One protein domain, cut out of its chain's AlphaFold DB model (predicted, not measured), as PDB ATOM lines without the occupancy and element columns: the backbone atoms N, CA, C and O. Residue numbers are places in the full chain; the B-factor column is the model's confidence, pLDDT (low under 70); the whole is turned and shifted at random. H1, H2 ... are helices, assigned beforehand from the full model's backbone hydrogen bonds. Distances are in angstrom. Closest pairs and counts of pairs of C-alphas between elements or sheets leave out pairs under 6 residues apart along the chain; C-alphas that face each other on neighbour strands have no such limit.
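What this domain is: This is residues 47 to 75 and 112 to 262 of the 771 residues of an uncharacterized protein of Pseudoalteromonas byunsanensis (UniProt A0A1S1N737). Look for a slab of long helices side by side, two helices thick: H3, H5 and H8 make one row, H4 and H6 the other, and H1 closes one end over H3 and H4. H1, H3, H4, H5 and H6 form an up-and-down bundle, each helix running against the one before it in the chain, while short H2 lies off beyond H1, and short H7 lies near H5 and H6. The printed part has 180 residues with eight named helices, H1 to H8 in chain order, no named strand, and the class all helix. It is compact, with a radius of gyration of the C-alphas of 17.0 A and spans of 52 by 48 by 32 A.

How they stand to each other: Start at H5, residues 171 to 193, the longest helix and the hub, touching three other helices. H6, residues 197 to 215, touches it in a helical hairpin, opposite ways at a shallow tilt of 31 degrees; their closest C-alphas, of Ala 191 and Ser 200, are 5.0 A apart. H3, residues 118 to 135, touches H5 and runs the same way at a shallow tilt of 8 degrees; their closest C-alphas are those of Ile 118 and Val 176, at 6.8 A. H8, residues 238 to 250, only just touches H5, with 3 pairs of C-alphas within 8 A, through residues 245 to 249 of H8 and 185 to 192 of H5; the closest are those of Ser 185 and Leu 245, at 7.6 A, and the two run the same way at a shallow tilt of 7 degrees. H4, residues 139 to 157, is close to H6 but not clearly touching, the same way at a shallow tilt of 2 degrees, with C-alphas of Phe 157 and Arg 213 closest at 6.8 A. Walk outward to H1, residues 47 to 65: its residues 58 to 65 touch H3, opposite ways at a shallow tilt of 17 degrees, and the closest C-alphas, of Tyr 65 and Gly 124, are 4.7 A apart. Residues 55 to 63 of H1 touch residues 140 to 144 of H4, closest at the C-alphas of Ser 59 and Phe 141, 6.6 A. H2, residues 69 to 73, is close to H1 but not clearly touching, 6.4 A between the C-alphas of Gln 63 and Asp 69, the closest pair. H7, residues 220 to 223, is close to H5 but not clearly touching; the closest C-alphas, of Leu 174 and Ile 223, are 6.4 A apart. Among the pairs that stay apart are H1 and H5, H3 and H8, and H4 and H8. In H1, H3, H4, H5, H6 and H8 every O i to N i+4 pair is within hydrogen-bond range; H2 has 0 of 1, with 1 of 2 O i to N i+3 pairs within range, and H7 is too short for an i+4 pair.

Where its parts are: Find C-alpha 171 at (241.231, 87.958, 279.851); from there H5 runs 32.9 A to C-alpha 193 at (266.291, 108.379, 273.662). H1 begins at C-alpha 47, (257.835, 117.868, 250.667), and covers 27.1 A. H3 measures 25.3 A, H4 25.6 A and H6 26.8 A from first to last C-alpha. H8 runs 18.1 A and ends at C-alpha 250, (267.871, 108.950, 285.899). H2 and H7 measure 7.0 A and 5.2 A.

The domain as a whole: The two C-alphas farthest apart, of Tyr 47 and Lys 164, are 53.3 A from each other. Residues 76 to 111 are not printed; C-alphas 75 and 112 across the cut are 16.2 A apart. The links H4 to H5 and H7 to H8 are long. The mean pLDDT of the printed part is 75.6, and residues 69 to 75, 112 to 116, 158 to 168, 226 to 233 and 253 to 262 are under 70.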
ATOM      1  N   TYR A  47     257.435 118.735 249.555       80.25
ATOM      2  CA  TYR A  47     257.835 117.868 250.667       80.25
ATOM      3  C   TYR A  47     256.819 117.909 251.810       80.25
ATOM      4  O   TYR A  47     256.417 116.854 252.299       80.25
ATOM      5  N   TRP A  48     256.319 119.094 252.166       80.44
ATOM      6  CA  TRP A  48     255.246 119.270 253.143       80.44
ATOM      7  C   TRP A  48     253.979 118.505 252.742       80.44
ATOM      8  O   TRP A  48     253.411 117.756 253.535       80.44
ATOM      9  N   ARG A  49     253.541 118.641 251.484       82.19
ATOM     10  CA  ARG A  49     252.351 117.957 250.965       82.19
ATOM     11  C   ARG A  49     252.535 116.440 250.921       82.19
ATOM     12  O   ARG A  49     251.593 115.715 251.242       82.19
ATOM     13  N   LEU A  50     253.713 115.961 250.524       81.75
ATOM     14  CA  LEU A  50     254.048 114.539 250.501       81.75
ATOM     15  C   LEU A  50     254.039 113.962 251.922       81.75
ATOM     16  O   LEU A  50     253.348 112.976 252.170       81.75
ATOM     17  N   PHE A  51     254.729 114.620 252.855       79.31
ATOM     18  CA  PHE A  51     254.768 114.243 254.267       79.31
ATOM     19  C   PHE A  51     253.362 114.202 254.874       79.31
ATOM     20  O   PHE A  51     252.972 113.193 255.461       79.31
ATOM     21  N   LYS A  52     252.547 115.239 254.637       78.19
ATOM     22  CA  LYS A  52     251.154 115.292 255.095       78.19
ATOM     23  C   LYS A  52     250.313 114.155 254.511       78.19
ATOM     24  O   LYS A  52     249.614 113.474 255.248       78.19
ATOM     25  N   LYS A  53     250.397 113.897 253.202       80.62
ATOM     26  CA  LYS A  53     249.627 112.822 252.549       80.62
ATOM     27  C   LYS A  53     249.992 111.438 253.092       80.62
ATOM     28  O   LYS A  53     249.114 110.594 253.257       80.62
ATOM     29  N   ILE A  54     251.277 111.202 253.342       81.12
ATOM     30  CA  ILE A  54     251.763 109.941 253.900       81.12
ATOM     31  C   ILE A  54     251.304 109.792 255.360       81.12
ATOM     32  O   ILE A  54     250.818 108.722 255.720       81.12
ATOM     33  N   THR A  55     251.401 110.856 256.162       78.88
ATOM     34  CA  THR A  55     250.946 110.867 257.564       78.88
ATOM     35  C   THR A  55     249.454 110.557 257.651       78.88
ATOM     36  O   THR A  55     249.103 109.595 258.323       78.88
ATOM     37  N   VAL A  56     248.616 111.233 256.853       80.00
ATOM     38  CA  VAL A  56     247.161 110.991 256.788       80.00
ATOM     39  C   VAL A  56     246.833 109.546 256.401       80.00
ATOM     40  O   VAL A  56     245.919 108.931 256.941       80.00
ATOM     41  N   LYS A  57     247.569 108.966 255.444       83.75
ATOM     42  CA  LYS A  57     247.336 107.574 255.036       83.75
ATOM     43  C   LYS A  57     247.701 106.596 256.157       83.75
ATOM     44  O   LYS A  57     246.967 105.642 256.392       83.75
ATOM     45  N   SER A  58     248.831 106.825 256.826       84.00
ATOM     46  CA  SER A  58     249.268 106.004 257.955       84.00
ATOM     47  C   SER A  58     248.353 106.166 259.169       84.00
ATOM     48  O   SER A  58     248.038 105.162 259.798       84.00
ATOM     49  N   SER A  59     247.878 107.377 259.467       82.06
ATOM     50  CA  SER A  59     246.961 107.632 260.579       82.06
ATOM     51  C   SER A  59     245.617 106.934 260.370       82.06
ATOM     52  O   SER A  59     245.175 106.226 261.266       82.06
ATOM     53  N   LEU A  60     245.035 106.992 259.166       83.81
ATOM     54  CA  LEU A  60     243.823 106.228 258.827       83.81
ATOM     55  C   LEU A  60     244.018 104.711 258.971       83.81
ATOM     56  O   LEU A  60     243.140 104.009 259.466       83.81
ATOM     57  N   GLN A  61     245.178 104.191 258.562       86.06
ATOM     58  CA  GLN A  61     245.479 102.768 258.707       86.06
ATOM     59  C   GLN A  61     245.586 102.365 260.186       86.06
ATOM     60  O   GLN A  61     244.964 101.387 260.595       86.06
ATOM     61  N   ILE A  62     246.308 103.139 261.001       84.94
ATOM     62  CA  ILE A  62     246.401 102.921 262.454       84.94
ATOM     63  C   ILE A  62     245.009 103.000 263.096       84.94
ATOM     64  O   ILE A  62     244.645 102.125 263.874       84.94
ATOM     65  N   GLN A  63     244.206 103.999 262.728       83.88
ATOM     66  CA  GLN A  63     242.843 104.193 263.228       83.88
ATOM     67  C   GLN A  63     241.953 102.966 262.988       83.88
ATOM     68  O   GLN A  63     241.196 102.566 263.876       83.88
ATOM     69  N   SER A  64     242.081 102.349 261.810       82.44
ATOM     70  CA  SER A  64     241.344 101.136 261.456       82.44
ATOM     71  C   SER A  64     241.769  99.921 262.290       82.44
ATOM     72  O   SER A  64     240.905  99.207 262.797       82.44
ATOM     73  N   TYR A  65     243.077  99.737 262.516       85.12
ATOM     74  CA  TYR A  65     243.621  98.660 263.354       85.12
ATOM     75  C   TYR A  65     243.230  98.810 264.827       85.12
ATOM     76  O   TYR A  65     242.787  97.859 265.462       85.12
ATOM     77  N   LEU A  66     243.291 100.035 265.356       82.31
ATOM     78  CA  LEU A  66     242.834 100.360 266.711       82.31
ATOM     79  C   LEU A  66     241.300 100.340 266.849       82.31
ATOM     80  O   LEU A  66     240.769 100.640 267.918       82.31
ATOM     81  N   GLN A  67     240.579 100.014 265.768       77.69
ATOM     82  CA  GLN A  67     239.120  99.931 265.700       77.69
ATOM     83  C   GLN A  67     238.403 101.223 266.132       77.69
ATOM     84  O   GLN A  67     237.250 101.205 266.574       77.69
ATOM     85  N   LEU A  68     239.061 102.374 265.970       71.81
ATOM     86  CA  LEU A  68     238.511 103.685 266.324       71.81
ATOM     87  C   LEU A  68     237.416 104.128 265.329       71.81
ATOM     88  O   LEU A  68     236.500 104.867 265.690       71.81
ATOM     89  N   ASP A  69     237.452 103.605 264.098       58.22
ATOM     90  CA  ASP A  69     236.496 103.902 263.020       58.22
ATOM     91  C   ASP A  69     235.072 103.384 263.269       58.22
ATOM     92  O   ASP A  69     234.098 103.951 262.759       58.22
ATOM     93  N   VAL A  70     234.915 102.326 264.071       50.03
ATOM     94  CA  VAL A  70     233.598 101.739 264.375       50.03
ATOM     95  C   VAL A  70     232.754 102.705 265.224       50.03
ATOM     96  O   VAL A  70     231.531 102.749 265.086       50.03
ATOM     97  N   LYS A  71     233.399 103.570 266.023       47.44
ATOM     98  CA  LYS A  71     232.737 104.496 266.960       47.44
ATOM     99  C   LYS A  71     232.154 105.751 266.307       47.44
ATOM    100  O   LYS A  71     231.162 106.281 266.794       47.44
ATOM    101  N   GLN A  72     232.698 106.218 265.179       40.41
ATOM    102  CA  GLN A  72     232.097 107.347 264.446       40.41
ATOM    103  C   GLN A  72     230.878 106.941 263.603       40.41
ATOM    104  O   GLN A  72     230.080 107.802 263.230       40.41
ATOM    105  N   LYS A  73     230.704 105.644 263.312       34.19
ATOM    106  CA  LYS A  73     229.586 105.144 262.494       34.19
ATOM    107  C   LYS A  73     228.348 104.734 263.299       34.19
ATOM    108  O   LYS A  73     227.279 104.614 262.698       34.19
ATOM    109  N   SER A  74     228.413 104.605 264.629       36.84
ATOM    110  CA  SER A  74     227.205 104.422 265.448       36.84
ATOM    111  C   SER A  74     226.503 105.769 265.670       36.84
ATOM    112  O   SER A  74     226.737 106.460 266.654       36.84
ATOM    113  N   LYS A  75     225.660 106.155 264.702       40.78
ATOM    114  CA  LYS A  75     224.680 107.256 264.758       40.78
ATOM    115  C   LYS A  75     225.163 108.512 265.504       40.78
ATOM    116  O   LYS A  75     224.698 108.815 266.601       40.78
ATOM    117  N   LYS A 112     230.847  98.057 275.095       49.91
ATOM    118  CA  LYS A 112     232.051  97.221 275.071       49.91
ATOM    119  C   LYS A 112     232.271  96.710 273.647       49.91
ATOM    120  O   LYS A 112     231.330  96.223 273.018       49.91
ATOM    121  N   GLN A 113     233.499  96.826 273.145       54.34
ATOM    122  CA  GLN A 113     233.891  96.168 271.903       54.34
ATOM    123  C   GLN A 113     233.710  94.664 272.128       54.34
ATOM    124  O   GLN A 113     234.541  94.030 272.765       54.34
ATOM    125  N   ALA A 114     232.593  94.102 271.662       45.81
ATOM    126  CA  ALA A 114     232.202  92.719 271.943       45.81
ATOM    127  C   ALA A 114     233.180  91.670 271.367       45.81
ATOM    128  O   ALA A 114     233.016  90.479 271.608       45.81
ATOM    129  N   SER A 115     234.207  92.106 270.632       52.75
ATOM    130  CA  SER A 115     235.334  91.295 270.178       52.75
ATOM    131  C   SER A 115     236.488  92.217 269.760       52.75
ATOM    132  O   SER A 115     236.659  92.517 268.575       52.75
ATOM    133  N   ALA A 116     237.244  92.740 270.726       60.75
ATOM    134  CA  ALA A 116     238.502  93.412 270.412       60.75
ATOM    135  C   ALA A 116     239.450  92.380 269.771       60.75
ATOM    136  O   ALA A 116     239.811  91.390 270.406       60.75
ATOM    137  N   ASP A 117     239.806  92.580 268.501       76.69
ATOM    138  CA  ASP A 117     240.788  91.735 267.819       76.69
ATOM    139  C   ASP A 117     242.172  92.151 268.321       76.69
ATOM    140  O   ASP A 117     242.693  93.207 267.947       76.69
ATOM    141  N   ILE A 118     242.714  91.349 269.236       80.19
ATOM    142  CA  ILE A 118     243.982  91.608 269.918       80.19
ATOM    143  C   ILE A 118     245.114  91.803 268.910       80.19
ATOM    144  O   ILE A 118     245.910  92.732 269.066       80.19
ATOM    145  N   ASP A 119     245.165  90.972 267.869       81.94
ATOM    146  CA  ASP A 119     246.225  91.023 266.866       81.94
ATOM    147  C   ASP A 119     246.139  92.323 266.063       81.94
ATOM    148  O   ASP A 119     247.155  92.967 265.801       81.94
ATOM    149  N   SER A 120     244.917  92.760 265.746       84.19
ATOM    150  CA  SER A 120     244.664  94.038 265.081       84.19
ATOM    151  C   SER A 120     245.064  95.235 265.951       84.19
ATOM    152  O   SER A 120     245.787  96.117 265.486       84.19
ATOM    153  N   ILE A 121     244.676  95.254 267.233       84.88
ATOM    154  CA  ILE A 121     245.047  96.334 268.164       84.88
ATOM    155  C   ILE A 121     246.565  96.389 268.346       84.88
ATOM    156  O   ILE A 121     247.154  97.467 268.250       84.88
ATOM    157  N   ASN A 122     247.206  95.240 268.563       85.69
ATOM    158  CA  ASN A 122     248.654  95.152 268.703       85.69
ATOM    159  C   ASN A 122     249.362  95.639 267.428       85.69
ATOM    160  O   ASN A 122     250.250  96.485 267.500       85.69
ATOM    161  N   ALA A 123     248.910  95.205 266.246       85.44
ATOM    162  CA  ALA A 123     249.431  95.690 264.969       85.44
ATOM    163  C   ALA A 123     249.257  97.209 264.807       85.44
ATOM    164  O   ALA A 123     250.161  97.882 264.311       85.44
ATOM    165  N   GLY A 124     248.129  97.768 265.255       86.88
ATOM    166  CA  GLY A 124     247.882  99.209 265.262       86.88
ATOM    167  C   GLY A 124     248.856  99.980 266.154       86.88
ATOM    168  O   GLY A 124     249.401 100.997 265.720       86.88
ATOM    169  N   LEU A 125     249.111  99.489 267.370       88.88
ATOM    170  CA  LEU A 125     250.048 100.096 268.322       88.88
ATOM    171  C   LEU A 125     251.507  99.962 267.861       88.88
ATOM    172  O   LEU A 125     252.250 100.940 267.921       88.88
ATOM    173  N   GLU A 126     251.913  98.814 267.316       89.25
ATOM    174  CA  GLU A 126     253.248  98.647 266.719       89.25
ATOM    175  C   GLU A 126     253.438  99.540 265.491       89.25
ATOM    176  O   GLU A 126     254.489 100.161 265.323       89.25
ATOM    177  N   LEU A 127     252.412  99.668 264.642       88.31
ATOM    178  CA  LEU A 127     252.452 100.568 263.494       88.31
ATOM    179  C   LEU A 127     252.544 102.033 263.942       88.31
ATOM    180  O   LEU A 127     253.243 102.820 263.300       88.31
ATOM    181  N   LEU A 128     251.873 102.405 265.035       87.12
ATOM    182  CA  LEU A 128     251.989 103.728 265.645       87.12
ATOM    183  C   LEU A 128     253.417 103.985 266.138       87.12
ATOM    184  O   LEU A 128     253.998 104.998 265.744       87.12
ATOM    185  N   ILE A 129     253.996 103.059 266.915       86.31
ATOM    186  CA  ILE A 129     255.397 103.135 267.360       86.31
ATOM    187  C   ILE A 129     256.297 103.313 266.140       86.31
ATOM    188  O   ILE A 129     256.957 104.340 266.028       86.31
ATOM    189  N   TYR A 130     256.243 102.398 265.169       87.31
ATOM    190  CA  TYR A 130     257.074 102.438 263.966       87.31
ATOM    191  C   TYR A 130     256.997 103.779 263.222       87.31
ATOM    192  O   TYR A 130     258.017 104.320 262.787       87.31
ATOM    193  N   ASN A 131     255.795 104.343 263.061       84.25
ATOM    194  CA  ASN A 131     255.638 105.632 262.390       84.25
ATOM    195  C   ASN A 131     256.249 106.780 263.197       84.25
ATOM    196  O   ASN A 131     256.875 107.654 262.597       84.25
ATOM    197  N   ILE A 132     256.116 106.758 264.523       82.75
ATOM    198  CA  ILE A 132     256.749 107.736 265.408       82.75
ATOM    199  C   ILE A 132     258.280 107.607 265.354       82.75
ATOM    200  O   ILE A 132     258.964 108.621 265.216       82.75
ATOM    201  N   GLU A 133     258.827 106.385 265.354       82.81
ATOM    202  CA  GLU A 133     260.279 106.157 265.251       82.81
ATOM    203  C   GLU A 133     260.860 106.648 263.922       82.81
ATOM    204  O   GLU A 133     261.975 107.165 263.867       82.81
ATOM    205  N   LYS A 134     260.118 106.488 262.819       81.44
ATOM    206  CA  LYS A 134     260.609 106.827 261.475       81.44
ATOM    207  C   LYS A 134     260.334 108.262 261.046       81.44
ATOM    208  O   LYS A 134     261.011 108.742 260.139       81.44
ATOM    209  N   ARG A 135     259.309 108.914 261.598       74.12
ATOM    210  CA  ARG A 135     258.784 110.187 261.067       74.12
ATOM    211  C   ARG A 135     258.640 111.292 262.106       74.12
ATOM    212  O   ARG A 135     258.146 112.353 261.731       74.12
ATOM    213  N   SER A 136     259.116 111.076 263.337       70.81
ATOM    214  CA  SER A 136     258.999 111.978 264.496       70.81
ATOM    215  C   SER A 136     257.558 112.218 264.972       70.81
ATOM    216  O   SER A 136     256.590 111.865 264.288       70.81
ATOM    217  N   TRP A 137     257.410 112.766 266.181       75.62
ATOM    218  CA  TRP A 137     256.112 113.028 266.800       75.62
ATOM    219  C   TRP A 137     255.262 114.016 265.983       75.62
ATOM    220  O   TRP A 137     255.743 115.049 265.517       75.62
ATOM    221  N   ASN A 138     253.978 113.694 265.791       79.56
ATOM    222  CA  ASN A 138     253.039 114.476 264.980       79.56
ATOM    223  C   ASN A 138     251.669 114.562 265.671       79.56
ATOM    224  O   ASN A 138     251.192 113.570 266.224       79.56
ATOM    225  N   LEU A 139     251.007 115.720 265.558       77.00
ATOM    226  CA  LEU A 139     249.658 115.986 266.074       77.00
ATOM    227  C   LEU A 139     248.609 114.945 265.638       77.00
ATOM    228  O   LEU A 139     247.685 114.657 266.392       77.00
ATOM    229  N   GLU A 140     248.729 114.361 264.439       78.88
ATOM    230  CA  GLU A 140     247.813 113.295 263.996       78.88
ATOM    231  C   GLU A 140     247.985 112.003 264.813       78.88
ATOM    232  O   GLU A 140     247.000 111.352 265.158       78.88
ATOM    233  N   PHE A 141     249.224 111.639 265.154       82.81
ATOM    234  CA  PHE A 141     249.517 110.464 265.979       82.81
ATOM    235  C   PHE A 141     249.156 110.701 267.449       82.81
ATOM    236  O   PHE A 141     248.620 109.802 268.093       82.81
ATOM    237  N   GLU A 142     249.353 111.923 267.946       81.31
ATOM    238  CA  GLU A 142     248.864 112.356 269.259       81.31
ATOM    239  C   GLU A 142     247.337 112.226 269.363       81.31
ATOM    240  O   GLU A 142     246.812 111.663 270.323       81.31
ATOM    241  N   ALA A 143     246.605 112.701 268.351       78.19
ATOM    242  CA  ALA A 143     245.151 112.605 268.324       78.19
ATOM    243  C   ALA A 143     244.666 111.146 268.345       78.19
ATOM    244  O   ALA A 143     243.710 110.836 269.057       78.19
ATOM    245  N   LEU A 144     245.334 110.245 267.614       81.69
ATOM    246  CA  LEU A 144     245.029 108.813 267.646       81.69
ATOM    247  C   LEU A 144     245.290 108.199 269.021       81.69
ATOM    248  O   LEU A 144     244.448 107.456 269.523       81.69
ATOM    249  N   LEU A 145     246.422 108.531 269.645       84.50
ATOM    250  CA  LEU A 145     246.772 108.013 270.964       84.50
ATOM    251  C   LEU A 145     245.785 108.493 272.041       84.50
ATOM    252  O   LEU A 145     245.360 107.689 272.866       84.50
ATOM    253  N   ASN A 146     245.343 109.754 271.983       81.94
ATOM    254  CA  ASN A 146     244.297 110.301 272.858       81.94
ATOM    255  C   ASN A 146     242.931 109.633 272.645       81.94
ATOM    256  O   ASN A 146     242.228 109.317 273.604       81.94
ATOM    257  N   GLN A 147     242.532 109.406 271.390       81.50
ATOM    258  CA  GLN A 147     241.287 108.694 271.080       81.50
ATOM    259  C   GLN A 147     241.324 107.249 271.582       81.50
ATOM    260  O   GLN A 147     240.305 106.715 272.038       81.50
ATOM    261  N   PHE A 148     242.497 106.622 271.512       86.00
ATOM    262  CA  PHE A 148     242.701 105.296 272.060       86.00
ATOM    263  C   PHE A 148     242.688 105.310 273.596       86.00
ATOM    264  O   PHE A 148     241.964 104.500 274.160       86.00
ATOM    265  N   ASP A 149     243.329 106.267 274.284       85.19
ATOM    266  CA  ASP A 149     243.210 106.405 275.754       85.19
ATOM    267  C   ASP A 149     241.751 106.562 276.200       85.19
ATOM    268  O   ASP A 149     241.286 105.853 277.090       85.19
ATOM    269  N   ALA A 150     240.991 107.443 275.541       79.69
ATOM    270  CA  ALA A 150     239.573 107.638 275.837       79.69
ATOM    271  C   ALA A 150     238.760 106.351 275.606       79.69
ATOM    272  O   ALA A 150     237.807 106.052 276.332       79.69
ATOM    273  N   THR A 151     239.150 105.553 274.610       79.00
ATOM    274  CA  THR A 151     238.582 104.223 274.370       79.00
ATOM    275  C   THR A 151     238.916 103.257 275.497       79.00
ATOM    276  O   THR A 151     238.000 102.630 276.019       79.00
ATOM    277  N   ILE A 152     240.182 103.186 275.912       82.75
ATOM    278  CA  ILE A 152     240.614 102.365 277.044       82.75
ATOM    279  C   ILE A 152     239.832 102.749 278.308       82.75
ATOM    280  O   ILE A 152     239.277 101.885 278.982       82.75
ATOM    281  N   TYR A 153     239.734 104.046 278.600       77.94
ATOM    282  CA  TYR A 153     238.996 104.568 279.746       77.94
ATOM    283  C   TYR A 153     237.524 104.149 279.719       77.94
ATOM    284  O   TYR A 153     237.058 103.454 280.617       77.94
ATOM    285  N   SER A 154     236.810 104.514 278.655       74.38
ATOM    286  CA  SER A 154     235.373 104.255 278.534       74.38
ATOM    287  C   SER A 154     235.012 102.769 278.534       74.38
ATOM    288  O   SER A 154     234.016 102.392 279.144       74.38
ATOM    289  N   CYS A 155     235.800 101.923 277.866       74.50
ATOM    290  CA  CYS A 155     235.473 100.507 277.699       74.50
ATOM    291  C   CYS A 155     235.883  99.640 278.896       74.50
ATOM    292  O   CYS A 155     235.218  98.634 279.153       74.50
ATOM    293  N   TYR A 156     236.955 100.006 279.609       77.25
ATOM    294  CA  TYR A 156     237.558  99.137 280.626       77.25
ATOM    295  C   TYR A 156     237.563  99.720 282.041       77.25
ATOM    296  O   TYR A 156     237.612  98.954 282.997       77.25
ATOM    297  N   PHE A 157     237.481 101.043 282.190       74.56
ATOM    298  CA  PHE A 157     237.521 101.717 283.494       74.56
ATOM    299  C   PHE A 157     236.221 102.480 283.835       74.56
ATOM    300  O   PHE A 157     236.003 102.791 285.003       74.56
ATOM    301  N   GLY A 158     235.335 102.710 282.852       62.09
ATOM    302  CA  GLY A 158     233.994 103.293 283.020       62.09
ATOM    303  C   GLY A 158     233.951 104.828 283.047       62.09
ATOM    304  O   GLY A 158     234.961 105.482 283.291       62.09
ATOM    305  N   TYR A 159     232.769 105.407 282.793       52.91
ATOM    306  CA  TYR A 159     232.485 106.830 283.037       52.91
ATOM    307  C   TYR A 159     232.008 107.032 284.483       52.91
ATOM    308  O   TYR A 159     231.339 106.166 285.051       52.91
ATOM    309  N   GLY A 160     232.373 108.170 285.083       47.97
ATOM    310  CA  GLY A 160     231.951 108.552 286.433       47.97
ATOM    311  C   GLY A 160     230.437 108.409 286.650       47.97
ATOM    312  O   GLY A 160     229.657 108.581 285.720       47.97
ATOM    313  N   TYR A 161     230.061 108.099 287.894       33.72
ATOM    314  CA  TYR A 161     228.717 107.808 288.431       33.72
ATOM    315  C   TYR A 161     228.137 106.386 288.278       33.72
ATOM    316  O   TYR A 161     227.310 106.012 289.110       33.72
ATOM    317  N   GLU A 162     228.592 105.536 287.348       40.16
ATOM    318  CA  GLU A 162     227.988 104.196 287.132       40.16
ATOM    319  C   GLU A 162     228.828 102.992 287.610       40.16
ATOM    320  O   GLU A 162     228.554 101.844 287.260       40.16
ATOM    321  N   LEU A 163     229.802 103.195 288.502       43.47
ATOM    322  CA  LEU A 163     230.576 102.093 289.104       43.47
ATOM    323  C   LEU A 163     229.765 101.186 290.056       43.47
ATOM    324  O   LEU A 163     230.283 100.182 290.544       43.47
ATOM    325  N   LYS A 164     228.463 101.453 290.250       41.09
ATOM    326  CA  LYS A 164     227.531 100.498 290.881       41.09
ATOM    327  C   LYS A 164     227.358  99.207 290.069       41.09
ATOM    328  O   LYS A 164     226.971  98.187 290.640       41.09
ATOM    329  N   HIS A 165     227.693  99.207 288.777       42.00
ATOM    330  CA  HIS A 165     227.750  97.991 287.973       42.00
ATOM    331  C   HIS A 165     229.206  97.565 287.762       42.00
ATOM    332  O   HIS A 165     229.959  98.188 287.022       42.00
ATOM    333  N   LYS A 166     229.597  96.474 288.438       53.72
ATOM    334  CA  LYS A 166     230.880  95.772 288.274       53.72
ATOM    335  C   LYS A 166     231.217  95.628 286.783       53.72
ATOM    336  O   LYS A 166     230.626  94.792 286.104       53.72
ATOM    337  N   ILE A 167     232.182  96.396 286.277       61.62
ATOM    338  CA  ILE A 167     232.761  96.132 284.958       61.62
ATOM    339  C   ILE A 167     233.486  94.788 285.068       61.62
ATOM    340  O   ILE A 167     234.514  94.659 285.733       61.62
ATOM    341  N   GLU A 168     232.912  93.748 284.466       68.31
ATOM    342  CA  GLU A 168     233.584  92.456 284.356       68.31
ATOM    343  C   GLU A 168     234.671  92.556 283.288       68.31
ATOM    344  O   GLU A 168     234.360  92.771 282.118       68.31
ATOM    345  N   LEU A 169     235.935  92.463 283.698       76.50
ATOM    346  CA  LEU A 169     237.082  92.425 282.795       76.50
ATOM    347  C   LEU A 169     237.340  90.973 282.389       76.50
ATOM    348  O   LEU A 169     237.543  90.119 283.252       76.50
ATOM    349  N   SER A 170     237.317  90.705 281.087       79.50
ATOM    350  CA  SER A 170     237.722  89.425 280.500       79.50
ATOM    351  C   SER A 170     239.249  89.332 280.360       79.50
ATOM    352  O   SER A 170     239.952  90.340 280.436       79.50
ATOM    353  N   GLU A 171     239.789  88.135 280.108       79.56
ATOM    354  CA  GLU A 171     241.231  87.958 279.851       79.56
ATOM    355  C   GLU A 171     241.718  88.778 278.645       79.56
ATOM    356  O   GLU A 171     242.819  89.331 278.669       79.56
ATOM    357  N   THR A 172     240.876  88.919 277.617       80.56
ATOM    358  CA  THR A 172     241.173  89.747 276.444       80.56
ATOM    359  C   THR A 172     241.249  91.229 276.799       80.56
ATOM    360  O   THR A 172     242.132  91.929 276.305       80.56
ATOM    361  N   ASP A 173     240.393  91.707 277.708       80.88
ATOM    362  CA  ASP A 173     240.421  93.099 278.177       80.88
ATOM    363  C   ASP A 173     241.722  93.383 278.936       80.88
ATOM    364  O   ASP A 173     242.389  94.388 278.687       80.88
ATOM    365  N   LEU A 174     242.133  92.460 279.810       83.94
ATOM    366  CA  LEU A 174     243.400  92.554 280.542       83.94
ATOM    367  C   LEU A 174     244.601  92.611 279.589       83.94
ATOM    368  O   LEU A 174     245.510  93.418 279.797       83.94
ATOM    369  N   PHE A 175     244.585  91.817 278.514       85.06
ATOM    370  CA  PHE A 175     245.636  91.846 277.498       85.06
ATOM    371  C   PHE A 175     245.697  93.189 276.756       85.06
ATOM    372  O   PHE A 175     246.788  93.727 276.553       85.06
ATOM    373  N   VAL A 176     244.548  93.766 276.382       86.19
ATOM    374  CA  VAL A 176     244.488  95.081 275.720       86.19
ATOM    375  C   VAL A 176     245.042  96.177 276.637       86.19
ATOM    376  O   VAL A 176     245.897  96.955 276.206       86.19
ATOM    377  N   ILE A 177     244.634  96.206 277.912       86.00
ATOM    378  CA  ILE A 177     245.140  97.179 278.896       86.00
ATOM    379  C   ILE A 177     246.656  97.013 279.078       86.00
ATOM    380  O   ILE A 177     247.391  98.003 279.050       86.00
ATOM    381  N   LYS A 178     247.147  95.773 279.209       87.94
ATOM    382  CA  LYS A 178     248.582  95.475 279.346       87.94
ATOM    383  C   LYS A 178     249.383  95.901 278.112       87.94
ATOM    384  O   LYS A 178     250.440  96.516 278.244       87.94
ATOM    385  N   THR A 179     248.876  95.629 276.913       88.44
ATOM    386  CA  THR A 179     249.528  96.016 275.650       88.44
ATOM    387  C   THR A 179     249.603  97.535 275.516       88.44
ATOM    388  O   THR A 179     250.646  98.081 275.145       88.44
ATOM    389  N   TYR A 180     248.530  98.238 275.886       90.69
ATOM    390  CA  TYR A 180     248.520  99.696 275.907       90.69
ATOM    391  C   TYR A 180     249.524 100.265 276.920       90.69
ATOM    392  O   TYR A 180     250.331 101.126 276.568       90.69
ATOM    393  N   TRP A 181     249.554  99.724 278.141       91.25
ATOM    394  CA  TRP A 181     250.528 100.085 279.175       91.25
ATOM    395  C   TRP A 181     251.980  99.937 278.693       91.25
ATOM    396  O   TRP A 181     252.779 100.875 278.791       91.25
ATOM    397  N   HIS A 182     252.325  98.792 278.098       90.25
ATOM    398  CA  HIS A 182     253.664  98.563 277.552       90.25
ATOM    399  C   HIS A 182     253.983  99.474 276.365       90.25
ATOM    400  O   HIS A 182     255.119  99.935 276.238       90.25
ATOM    401  N   THR A 183     252.990  99.777 275.524       91.06
ATOM    402  CA  THR A 183     253.140 100.737 274.424       91.06
ATOM    403  C   THR A 183     253.508 102.116 274.959       91.06
ATOM    404  O   THR A 183     254.488 102.696 274.498       91.06
ATOM    405  N   LEU A 184     252.803 102.615 275.980       91.12
ATOM    406  CA  LEU A 184     253.133 103.894 276.615       91.12
ATOM    407  C   LEU A 184     254.559 103.884 277.182       91.12
ATOM    408  O   LEU A 184     255.339 104.777 276.864       91.12
ATOM    409  N   SER A 185     254.947 102.845 277.930       90.19
ATOM    410  CA  SER A 185     256.314 102.714 278.466       90.19
ATOM    411  C   SER A 185     257.389 102.745 277.368       90.19
ATOM    412  O   SER A 185     258.409 103.427 277.496       90.19
ATOM    413  N   ARG A 186     257.152 102.058 276.241       90.19
ATOM    414  CA  ARG A 186     258.057 102.067 275.079       90.19
ATOM    415  C   ARG A 186     258.140 103.437 274.423       90.19
ATOM    416  O   ARG A 186     259.245 103.879 274.118       90.19
ATOM    417  N   LEU A 187     257.006 104.113 274.237       89.31
ATOM    418  CA  LEU A 187     256.972 105.462 273.678       89.31
ATOM    419  C   LEU A 187     257.748 106.445 274.568       89.31
ATOM    420  O   LEU A 187     258.532 107.226 274.042       89.31
ATOM    421  N   ILE A 188     257.634 106.347 275.895       87.69
ATOM    422  CA  ILE A 188     258.403 107.186 276.829       87.69
ATOM    423  C   ILE A 188     259.912 106.963 276.651       87.69
ATOM    424  O   ILE A 188     260.677 107.921 276.516       87.69
ATOM    425  N   LYS A 189     260.346 105.696 276.610       87.56
ATOM    426  CA  LYS A 189     261.759 105.345 276.393       87.56
ATOM    427  C   LYS A 189     262.263 105.844 275.039       87.56
ATOM    428  O   LYS A 189     263.363 106.385 274.952       87.56
ATOM    429  N   HIS A 190     261.457 105.692 273.992       86.69
ATOM    430  CA  HIS A 190     261.785 106.163 272.652       86.69
ATOM    431  C   HIS A 190     261.912 107.692 272.596       86.69
ATOM    432  O   HIS A 190     262.920 108.203 272.113       86.69
ATOM    433  N   ALA A 191     260.928 108.415 273.141       84.44
ATOM    434  CA  ALA A 191     260.914 109.872 273.180       84.44
ATOM    435  C   ALA A 191     262.168 110.423 273.860       84.44
ATOM    436  O   ALA A 191     262.865 111.264 273.303       84.44
ATOM    437  N   ARG A 192     262.513 109.876 275.030       80.31
ATOM    438  CA  ARG A 192     263.700 110.290 275.781       80.31
ATOM    439  C   ARG A 192     265.010 109.935 275.086       80.31
ATOM    440  O   ARG A 192     265.931 110.739 275.104       80.31
ATOM    441  N   LYS A 193     265.104 108.764 274.445       83.81
ATOM    442  CA  LYS A 193     266.291 108.379 273.662       83.81
ATOM    443  C   LYS A 193     266.574 109.352 272.510       83.81
ATOM    444  O   LYS A 193     267.734 109.540 272.162       83.81
ATOM    445  N   ASN A 194     265.529 109.950 271.941       81.00
ATOM    446  CA  ASN A 194     265.628 110.882 270.819       81.00
ATOM    447  C   ASN A 194     265.492 112.357 271.232       81.00
ATOM    448  O   ASN A 194     265.392 113.208 270.353       81.00
ATOM    449  N   GLU A 195     265.445 112.653 272.536       79.56
ATOM    450  CA  GLU A 195     265.277 114.013 273.077       79.56
ATOM    451  C   GLU A 195     263.994 114.728 272.587       79.56
ATOM    452  O   GLU A 195     263.921 115.952 272.503       79.56
ATOM    453  N   ASP A 196     262.935 113.959 272.301       80.31
ATOM    454  CA  ASP A 196     261.617 114.460 271.890       80.31
ATOM    455  C   ASP A 196     260.777 114.836 273.125       80.31
ATOM    456  O   ASP A 196     260.020 114.029 273.678       80.31
ATOM    457  N   ILE A 197     260.950 116.077 273.594       78.69
ATOM    458  CA  ILE A 197     260.303 116.599 274.810       78.69
ATOM    459  C   ILE A 197     258.762 116.565 274.719       78.69
ATOM    460  O   ILE A 197     258.142 116.062 275.661       78.69
ATOM    461  N   PRO A 198     258.105 117.043 273.637       79.44
ATOM    462  CA  PRO A 198     256.643 117.005 273.537       79.44
ATOM    463  C   PRO A 198     256.067 115.589 273.636       79.44
ATOM    464  O   PRO A 198     255.104 115.365 274.374       79.44
ATOM    465  N   MET A 199     256.675 114.625 272.941       83.44
ATOM    466  CA  MET A 199     256.257 113.228 272.996       83.44
ATOM    467  C   MET A 199     256.476 112.628 274.384       83.44
ATOM    468  O   MET A 199     255.590 111.944 274.907       83.44
ATOM    469  N   SER A 200     257.648 112.888 274.975       80.44
ATOM    470  CA  SER A 200     258.001 112.458 276.328       80.44
ATOM    471  C   SER A 200     256.918 112.926 277.293       80.44
ATOM    472  O   SER A 200     256.231 112.111 277.895       80.44
ATOM    473  N   PHE A 201     256.640 114.225 277.327       78.06
ATOM    474  CA  PHE A 201     255.628 114.806 278.200       78.06
ATOM    475  C   PHE A 201     254.224 114.224 277.997       78.06
ATOM    476  O   PHE A 201     253.539 113.869 278.958       78.06
ATOM    477  N   HIS A 202     253.785 114.109 276.744       80.69
ATOM    478  CA  HIS A 202     252.446 113.635 276.423       80.69
ATOM    479  C   HIS A 202     252.231 112.170 276.838       80.69
ATOM    480  O   HIS A 202     251.288 111.846 277.560       80.69
ATOM    481  N   THR A 203     253.133 111.279 276.423       84.44
ATOM    482  CA  THR A 203     253.030 109.827 276.679       84.44
ATOM    483  C   THR A 203     253.125 109.496 278.163       84.44
ATOM    484  O   THR A 203     252.425 108.622 278.675       84.44
ATOM    485  N   GLN A 204     253.938 110.261 278.871       84.56
ATOM    486  CA  GLN A 204     254.089 110.166 280.299       84.56
ATOM    487  C   GLN A 204     252.839 110.672 281.077       84.56
ATOM    488  O   GLN A 204     252.457 110.105 282.102       84.56
ATOM    489  N   ARG A 205     252.108 111.684 280.586       81.38
ATOM    490  CA  ARG A 205     250.800 112.061 281.170       81.38
ATOM    491  C   ARG A 205     249.748 110.965 281.002       81.38
ATOM    492  O   ARG A 205     248.988 110.700 281.933       81.38
ATOM    493  N   LEU A 206     249.733 110.301 279.848       85.25
ATOM    494  CA  LEU A 206     248.822 109.183 279.594       85.25
ATOM    495  C   LEU A 206     249.112 107.993 280.515       85.25
ATOM    496  O   LEU A 206     248.180 107.445 281.103       85.25
ATOM    497  N   ILE A 207     250.388 107.631 280.718       87.00
ATOM    498  CA  ILE A 207     250.718 106.516 281.623       87.00
ATOM    499  C   ILE A 207     250.312 106.831 283.068       87.00
ATOM    500  O   ILE A 207     249.792 105.954 283.753       87.00
ATOM    501  N   SER A 208     250.445 108.090 283.510       83.00
ATOM    502  CA  SER A 208     249.950 108.537 284.820       83.00
ATOM    503  C   SER A 208     248.424 108.436 284.939       83.00
ATOM    504  O   SER A 208     247.922 107.988 285.972       83.00
ATOM    505  N   ALA A 209     247.674 108.800 283.895       80.12
ATOM    506  CA  ALA A 209     246.217 108.677 283.894       80.12
ATOM    507  C   ALA A 209     245.766 107.209 284.001       80.12
ATOM    508  O   ALA A 209     244.877 106.890 284.791       80.12
ATOM    509  N   VAL A 210     246.409 106.304 283.255       85.50
ATOM    510  CA  VAL A 210     246.158 104.855 283.343       85.50
ATOM    511  C   VAL A 210     246.519 104.322 284.728       85.50
ATOM    512  O   VAL A 210     245.736 103.588 285.327       85.50
ATOM    513  N   LEU A 211     247.661 104.734 285.275       85.81
ATOM    514  CA  LEU A 211     248.113 104.325 286.601       85.81
ATOM    515  C   LEU A 211     247.114 104.702 287.703       85.81
ATOM    516  O   LEU A 211     246.776 103.852 288.527       85.81
ATOM    517  N   ARG A 212     246.580 105.931 287.681       81.56
ATOM    518  CA  ARG A 212     245.514 106.362 288.603       81.56
ATOM    519  C   ARG A 212     244.313 105.425 288.537       81.56
ATOM    520  O   ARG A 212     243.822 104.975 289.569       81.56
ATOM    521  N   ARG A 213     243.872 105.085 287.325       81.56
ATOM    522  CA  ARG A 213     242.732 104.186 287.100       81.56
ATOM    523  C   ARG A 213     243.006 102.766 287.611       81.56
ATOM    524  O   ARG A 213     242.086 102.134 288.106       81.56
ATOM    525  N   ILE A 214     244.249 102.278 287.526       82.50
ATOM    526  CA  ILE A 214     244.657 100.960 288.044       82.50
ATOM    527  C   ILE A 214     244.689 100.939 289.579       82.50
ATOM    528  O   ILE A 214     244.202  99.982 290.180       82.50
ATOM    529  N   ILE A 215     245.264 101.967 290.218       80.06
ATOM    530  CA  ILE A 215     245.435 102.017 291.681       80.06
ATOM    531  C   ILE A 215     244.088 102.001 292.401       80.06
ATOM    532  O   ILE A 215     243.930 101.273 293.379       80.06
ATOM    533  N   TYR A 216     243.122 102.750 291.877       77.19
ATOM    534  CA  TYR A 216     241.799 102.913 292.474       77.19
ATOM    535  C   TYR A 216     240.734 101.980 291.879       77.19
ATOM    536  O   TYR A 216     239.541 102.176 292.098       77.19
ATOM    537  N   HIS A 217     241.132 100.966 291.104       78.12
ATOM    538  CA  HIS A 217     240.172 100.046 290.499       78.12
ATOM    539  C   HIS A 217     239.569  99.093 291.552       78.12
ATOM    540  O   HIS A 217     240.327  98.381 292.216       78.12
ATOM    541  N   PRO A 218     238.231  98.941 291.648       72.00
ATOM    542  CA  PRO A 218     237.609  98.011 292.603       72.00
ATOM    543  C   PRO A 218     238.000  96.539 292.393       72.00
ATOM    544  O   PRO A 218     237.973  95.738 293.317       72.00
ATOM    545  N   ARG A 219     238.388  96.161 291.168       75.75
ATOM    546  CA  ARG A 219     238.911  94.823 290.826       75.75
ATOM    547  C   ARG A 219     240.395  94.862 290.457       75.75
ATOM    548  O   ARG A 219     240.806  94.339 289.422       75.75
ATOM    549  N   ARG A 220     241.193  95.610 291.226       78.06
ATOM    550  CA  ARG A 220     242.641  95.785 291.002       78.06
ATOM    551  C   ARG A 220     243.407  94.454 290.984       78.06
ATOM    552  O   ARG A 220     244.402  94.330 290.274       78.06
ATOM    553  N   ASP A 221     242.935  93.466 291.726       77.56
ATOM    554  CA  ASP A 221     243.448  92.094 291.760       77.56
ATOM    555  C   ASP A 221     243.372  91.374 290.407       77.56
ATOM    556  O   ASP A 221     244.237  90.558 290.099       77.56
ATOM    557  N   LEU A 222     242.398  91.690 289.550       78.38
ATOM    558  CA  LEU A 222     242.363  91.147 288.184       78.38
ATOM    559  C   LEU A 222     243.444  91.766 287.289       78.38
ATOM    560  O   LEU A 222     243.992  91.091 286.421       78.38
ATOM    561  N   ILE A 223     243.768  93.039 287.515       81.88
ATOM    562  CA  ILE A 223     244.685  93.819 286.672       81.88
ATOM    563  C   ILE A 223     246.140  93.657 287.125       81.88
ATOM    564  O   ILE A 223     247.055  93.701 286.304       81.88
ATOM    565  N   THR A 224     246.373  93.479 288.425       83.31
ATOM    566  CA  THR A 224     247.703  93.561 289.048       83.31
ATOM    567  C   THR A 224     247.987  92.341 289.926       83.31
ATOM    568  O   THR A 224     247.057  91.763 290.487       83.31
ATOM    569  N   PRO A 225     249.248  91.891 290.030       77.81
ATOM    570  CA  PRO A 225     249.588  90.713 290.821       77.81
ATOM    571  C   PRO A 225     249.490  90.970 292.336       77.81
ATOM    572  O   PRO A 225     249.810  92.060 292.824       77.81
ATOM    573  N   ASP A 226     249.118  89.925 293.082       60.72
ATOM    574  CA  ASP A 226     248.930  89.954 294.544       60.72
ATOM    575  C   ASP A 226     250.243  89.776 295.336       60.72
ATOM    576  O   ASP A 226     250.236  89.749 296.561       60.72
ATOM    577  N   GLY A 227     251.397  89.678 294.667       61.59
ATOM    578  CA  GLY A 227     252.677  89.472 295.348       61.59
ATOM    579  C   GLY A 227     253.831  89.194 294.392       61.59
ATOM    580  O   GLY A 227     254.373  90.117 293.787       61.59
ATOM    581  N   HIS A 228     254.214  87.920 294.272       50.94
ATOM    582  CA  HIS A 228     255.382  87.493 293.504       50.94
ATOM    583  C   HIS A 228     255.139  87.518 291.996       50.94
ATOM    584  O   HIS A 228     254.149  86.997 291.482       50.94
ATOM    585  N   PHE A 229     256.077  88.141 291.291       55.84
ATOM    586  CA  PHE A 229     256.053  88.265 289.846       55.84
ATOM    587  C   PHE A 229     256.389  86.928 289.179       55.84
ATOM    588  O   PHE A 229     257.390  86.294 289.509       55.84
ATOM    589  N   SER A 230     255.575  86.539 288.201       55.25
ATOM    590  CA  SER A 230     255.972  85.600 287.159       55.25
ATOM    591  C   SER A 230     256.023  86.361 285.836       55.25
ATOM    592  O   SER A 230     255.075  87.068 285.489       55.25
ATOM    593  N   GLU A 231     257.115  86.216 285.081       57.19
ATOM    594  CA  GLU A 231     257.272  86.838 283.751       57.19
ATOM    595  C   GLU A 231     256.134  86.461 282.787       57.19
ATOM    596  O   GLU A 231     255.778  87.231 281.899       57.19
ATOM    597  N   ASN A 232     255.489  85.316 283.031       58.59
ATOM    598  CA  ASN A 232     254.381  84.790 282.237       58.59
ATOM    599  C   ASN A 232     252.992  85.305 282.667       58.59
ATOM    600  O   ASN A 232     251.982  84.847 282.136       58.59
ATOM    601  N   SER A 233     252.896  86.223 283.636       69.44
ATOM    602  CA  SER A 233     251.604  86.740 284.101       69.44
ATOM    603  C   SER A 233     250.942  87.657 283.064       69.44
ATOM    604  O   SER A 233     251.579  88.553 282.510       69.44
ATOM    605  N   SER A 234     249.631  87.512 282.851       70.12
ATOM    606  CA  SER A 234     248.810  88.458 282.074       70.12
ATOM    607  C   SER A 234     248.568  89.793 282.796       70.12
ATOM    608  O   SER A 234     248.034  90.722 282.193       70.12
ATOM    609  N   LYS A 235     248.989  89.918 284.062       83.12
ATOM    610  CA  LYS A 235     248.786  91.104 284.902       83.12
ATOM    611  C   LYS A 235     249.893  92.152 284.719       83.12
ATOM    612  O   LYS A 235     251.005  91.844 284.290       83.12
ATOM    613  N   ILE A 236     249.587  93.401 285.067       85.44
ATOM    614  CA  ILE A 236     250.486  94.558 284.948       85.44
ATOM    615  C   ILE A 236     251.255  94.758 286.258       85.44
ATOM    616  O   ILE A 236     250.652  94.959 287.317       85.44
ATOM    617  N   ASN A 237     252.588  94.766 286.184       85.75
ATOM    618  CA  ASN A 237     253.463  95.058 287.322       85.75
ATOM    619  C   ASN A 237     253.814  96.553 287.387       85.75
ATOM    620  O   ASN A 237     254.970  96.956 287.289       85.75
ATOM    621  N   TRP A 238     252.784  97.386 287.540       87.31
ATOM    622  CA  TRP A 238     252.907  98.836 287.382       87.31
ATOM    623  C   TRP A 238     253.936  99.474 288.322       87.31
ATOM    624  O   TRP A 238     254.634 100.392 287.909       87.31
ATOM    625  N   ALA A 239     254.055  99.003 289.569       87.31
ATOM    626  CA  ALA A 239     254.960  99.608 290.544       87.31
ATOM    627  C   ALA A 239     256.423  99.416 290.126       87.31
ATOM    628  O   ALA A 239     257.181 100.383 290.070       87.31
ATOM    629  N   GLN A 240     256.790  98.187 289.747       87.25
ATOM    630  CA  GLN A 240     258.126  97.887 289.239       87.25
ATOM    631  C   GLN A 240     258.383  98.582 287.900       87.25
ATOM    632  O   GLN A 240     259.458  99.140 287.706       87.25
ATOM    633  N   ASP A 241     257.408  98.578 286.988       88.19
ATOM    634  CA  ASP A 241     257.553  99.190 285.665       88.19
ATOM    635  C   ASP A 241     257.830 100.696 285.764       88.19
ATOM    636  O   ASP A 241     258.696 101.215 285.058       88.19
ATOM    637  N   ILE A 242     257.120 101.399 286.654       88.19
ATOM    638  CA  ILE A 242     257.320 102.832 286.895       88.19
ATOM    639  C   ILE A 242     258.637 103.091 287.626       88.19
ATOM    640  O   ILE A 242     259.355 104.016 287.249       88.19
ATOM    641  N   TYR A 243     258.998 102.271 288.616       87.94
ATOM    642  CA  TYR A 243     260.293 102.375 289.290       87.94
ATOM    643  C   TYR A 243     261.469 102.175 288.319       87.94
ATOM    644  O   TYR A 243     262.404 102.973 288.294       87.94
ATOM    645  N   GLU A 244     261.424 101.152 287.465       87.12
ATOM    646  CA  GLU A 244     262.475 100.908 286.472       87.12
ATOM    647  C   GLU A 244     262.507 101.990 285.394       87.12
ATOM    648  O   GLU A 244     263.583 102.353 284.920       87.12
ATOM    649  N   LEU A 245     261.354 102.556 285.025       86.75
ATOM    650  CA  LEU A 245     261.313 103.726 284.154       86.75
ATOM    651  C   LEU A 245     262.003 104.928 284.821       86.75
ATOM    652  O   LEU A 245     262.835 105.562 284.173       86.75
ATOM    653  N   ALA A 246     261.738 105.175 286.110       85.75
ATOM    654  CA  ALA A 246     262.389 106.216 286.910       85.75
ATOM    655  C   ALA A 246     263.900 106.072 286.923       85.75
ATOM    656  O   ALA A 246     264.650 106.988 286.576       85.75
ATOM    657  N   ARG A 247     264.333 104.874 287.297       85.88
ATOM    658  CA  ARG A 247     265.728 104.497 287.386       85.88
ATOM    659  C   ARG A 247     266.410 104.636 286.028       85.88
ATOM    660  O   ARG A 247     267.485 105.219 285.949       85.88
ATOM    661  N   TRP A 248     265.784 104.147 284.960       86.38
ATOM    662  CA  TRP A 248     266.319 104.245 283.603       86.38
ATOM    663  C   TRP A 248     266.459 105.699 283.135       86.38
ATOM    664  O   TRP A 248     267.493 106.055 282.576       86.38
ATOM    665  N   GLN A 249     265.459 106.549 283.387       82.25
ATOM    666  CA  GLN A 249     265.511 107.972 283.035       82.25
ATOM    667  C   GLN A 249     266.599 108.722 283.806       82.25
ATOM    668  O   GLN A 249     267.241 109.605 283.240       82.25
ATOM    669  N   ASN A 250     266.826 108.358 285.069       79.69
ATOM    670  CA  ASN A 250     267.871 108.950 285.899       79.69
ATOM    671  C   ASN A 250     269.292 108.695 285.356       79.69
ATOM    672  O   ASN A 250     270.181 109.518 285.533       79.69
ATOM    673  N   TYR A 251     269.517 107.580 284.652       79.06
ATOM    674  CA  TYR A 251     270.826 107.250 284.068       79.06
ATOM    675  C   TYR A 251     271.130 107.959 282.734       79.06
ATOM    676  O   TYR A 251     272.181 107.716 282.142       79.06
ATOM    677  N   GLN A 252     270.234 108.808 282.221       75.06
ATOM    678  CA  GLN A 252     270.425 109.466 280.926       75.06
ATOM    679  C   GLN A 252     271.246 110.761 281.012       75.06
ATOM    680  O   GLN A 252     271.056 111.577 281.909       75.06
ATOM    681  N   THR A 253     272.115 110.985 280.019       62.03
ATOM    682  CA  THR A 253     273.099 112.084 279.993       62.03
ATOM    683  C   THR A 253     272.546 113.446 279.559       62.03
ATOM    684  O   THR A 253     273.118 114.462 279.936       62.03
ATOM    685  N   SER A 254     271.447 113.509 278.800       56.78
ATOM    686  CA  SER A 254     270.873 114.763 278.271       56.78
ATOM    687  C   SER A 254     269.888 115.455 279.233       56.78
ATOM    688  O   SER A 254     268.805 115.871 278.847       56.78
ATOM    689  N   GLU A 255     270.266 115.573 280.513       58.06
ATOM    690  CA  GLU A 255     269.486 116.160 281.630       58.06
ATOM    691  C   GLU A 255     268.254 115.344 282.118       58.06
ATOM    692  O   GLU A 255     267.146 115.859 282.268       58.06
ATOM    693  N   GLY A 256     268.399 114.057 282.455       52.59
ATOM    694  CA  GLY A 256     267.264 113.200 282.872       52.59
ATOM    695  C   GLY A 256     266.785 113.343 284.328       52.59
ATOM    696  O   GLY A 256     267.583 113.213 285.236       52.59
ATOM    697  N   ILE A 257     265.502 113.678 284.556       53.59
ATOM    698  CA  ILE A 257     264.465 112.860 285.241       53.59
ATOM    699  C   ILE A 257     263.150 113.408 284.671       53.59
ATOM    700  O   ILE A 257     262.642 114.412 285.166       53.59
ATOM    701  N   ASP A 258     262.576 112.758 283.660       58.31
ATOM    702  CA  ASP A 258     261.189 113.061 283.284       58.31
ATOM    703  C   ASP A 258     260.275 112.021 283.904       58.31
ATOM    704  O   ASP A 258     259.826 111.098 283.238       58.31
ATOM    705  N   LEU A 259     260.029 112.191 285.201       57.75
ATOM    706  CA  LEU A 259     259.130 111.357 285.980       57.75
ATOM    707  C   LEU A 259     258.016 112.165 286.670       57.75
ATOM    708  O   LEU A 259     257.905 112.194 287.890       57.75
ATOM    709  N   ILE A 260     257.157 112.939 286.028       49.47
ATOM    710  CA  ILE A 260     256.883 113.287 284.638       49.47
ATOM    711  C   ILE A 260     256.201 114.655 284.818       49.47
ATOM    712  O   ILE A 260     255.111 114.693 285.382       49.47
ATOM    713  N   LEU A 261     256.700 115.827 284.459       51.34
ATOM    714  CA  LEU A 261     258.054 116.371 284.482       51.34
ATOM    715  C   LEU A 261     258.203 117.044 285.865       51.34
ATOM    716  O   LEU A 261     257.509 118.015 286.126       51.34
ATOM    717  N   GLU A 262     259.056 116.538 286.762       59.53
ATOM    718  CA  GLU A 262     259.269 117.098 288.121       59.53
ATOM    719  C   GLU A 262     258.129 116.886 289.147       59.53
ATOM    720  O   GLU A 262     257.771 117.789 289.903       59.53
TER     721      GLU A 262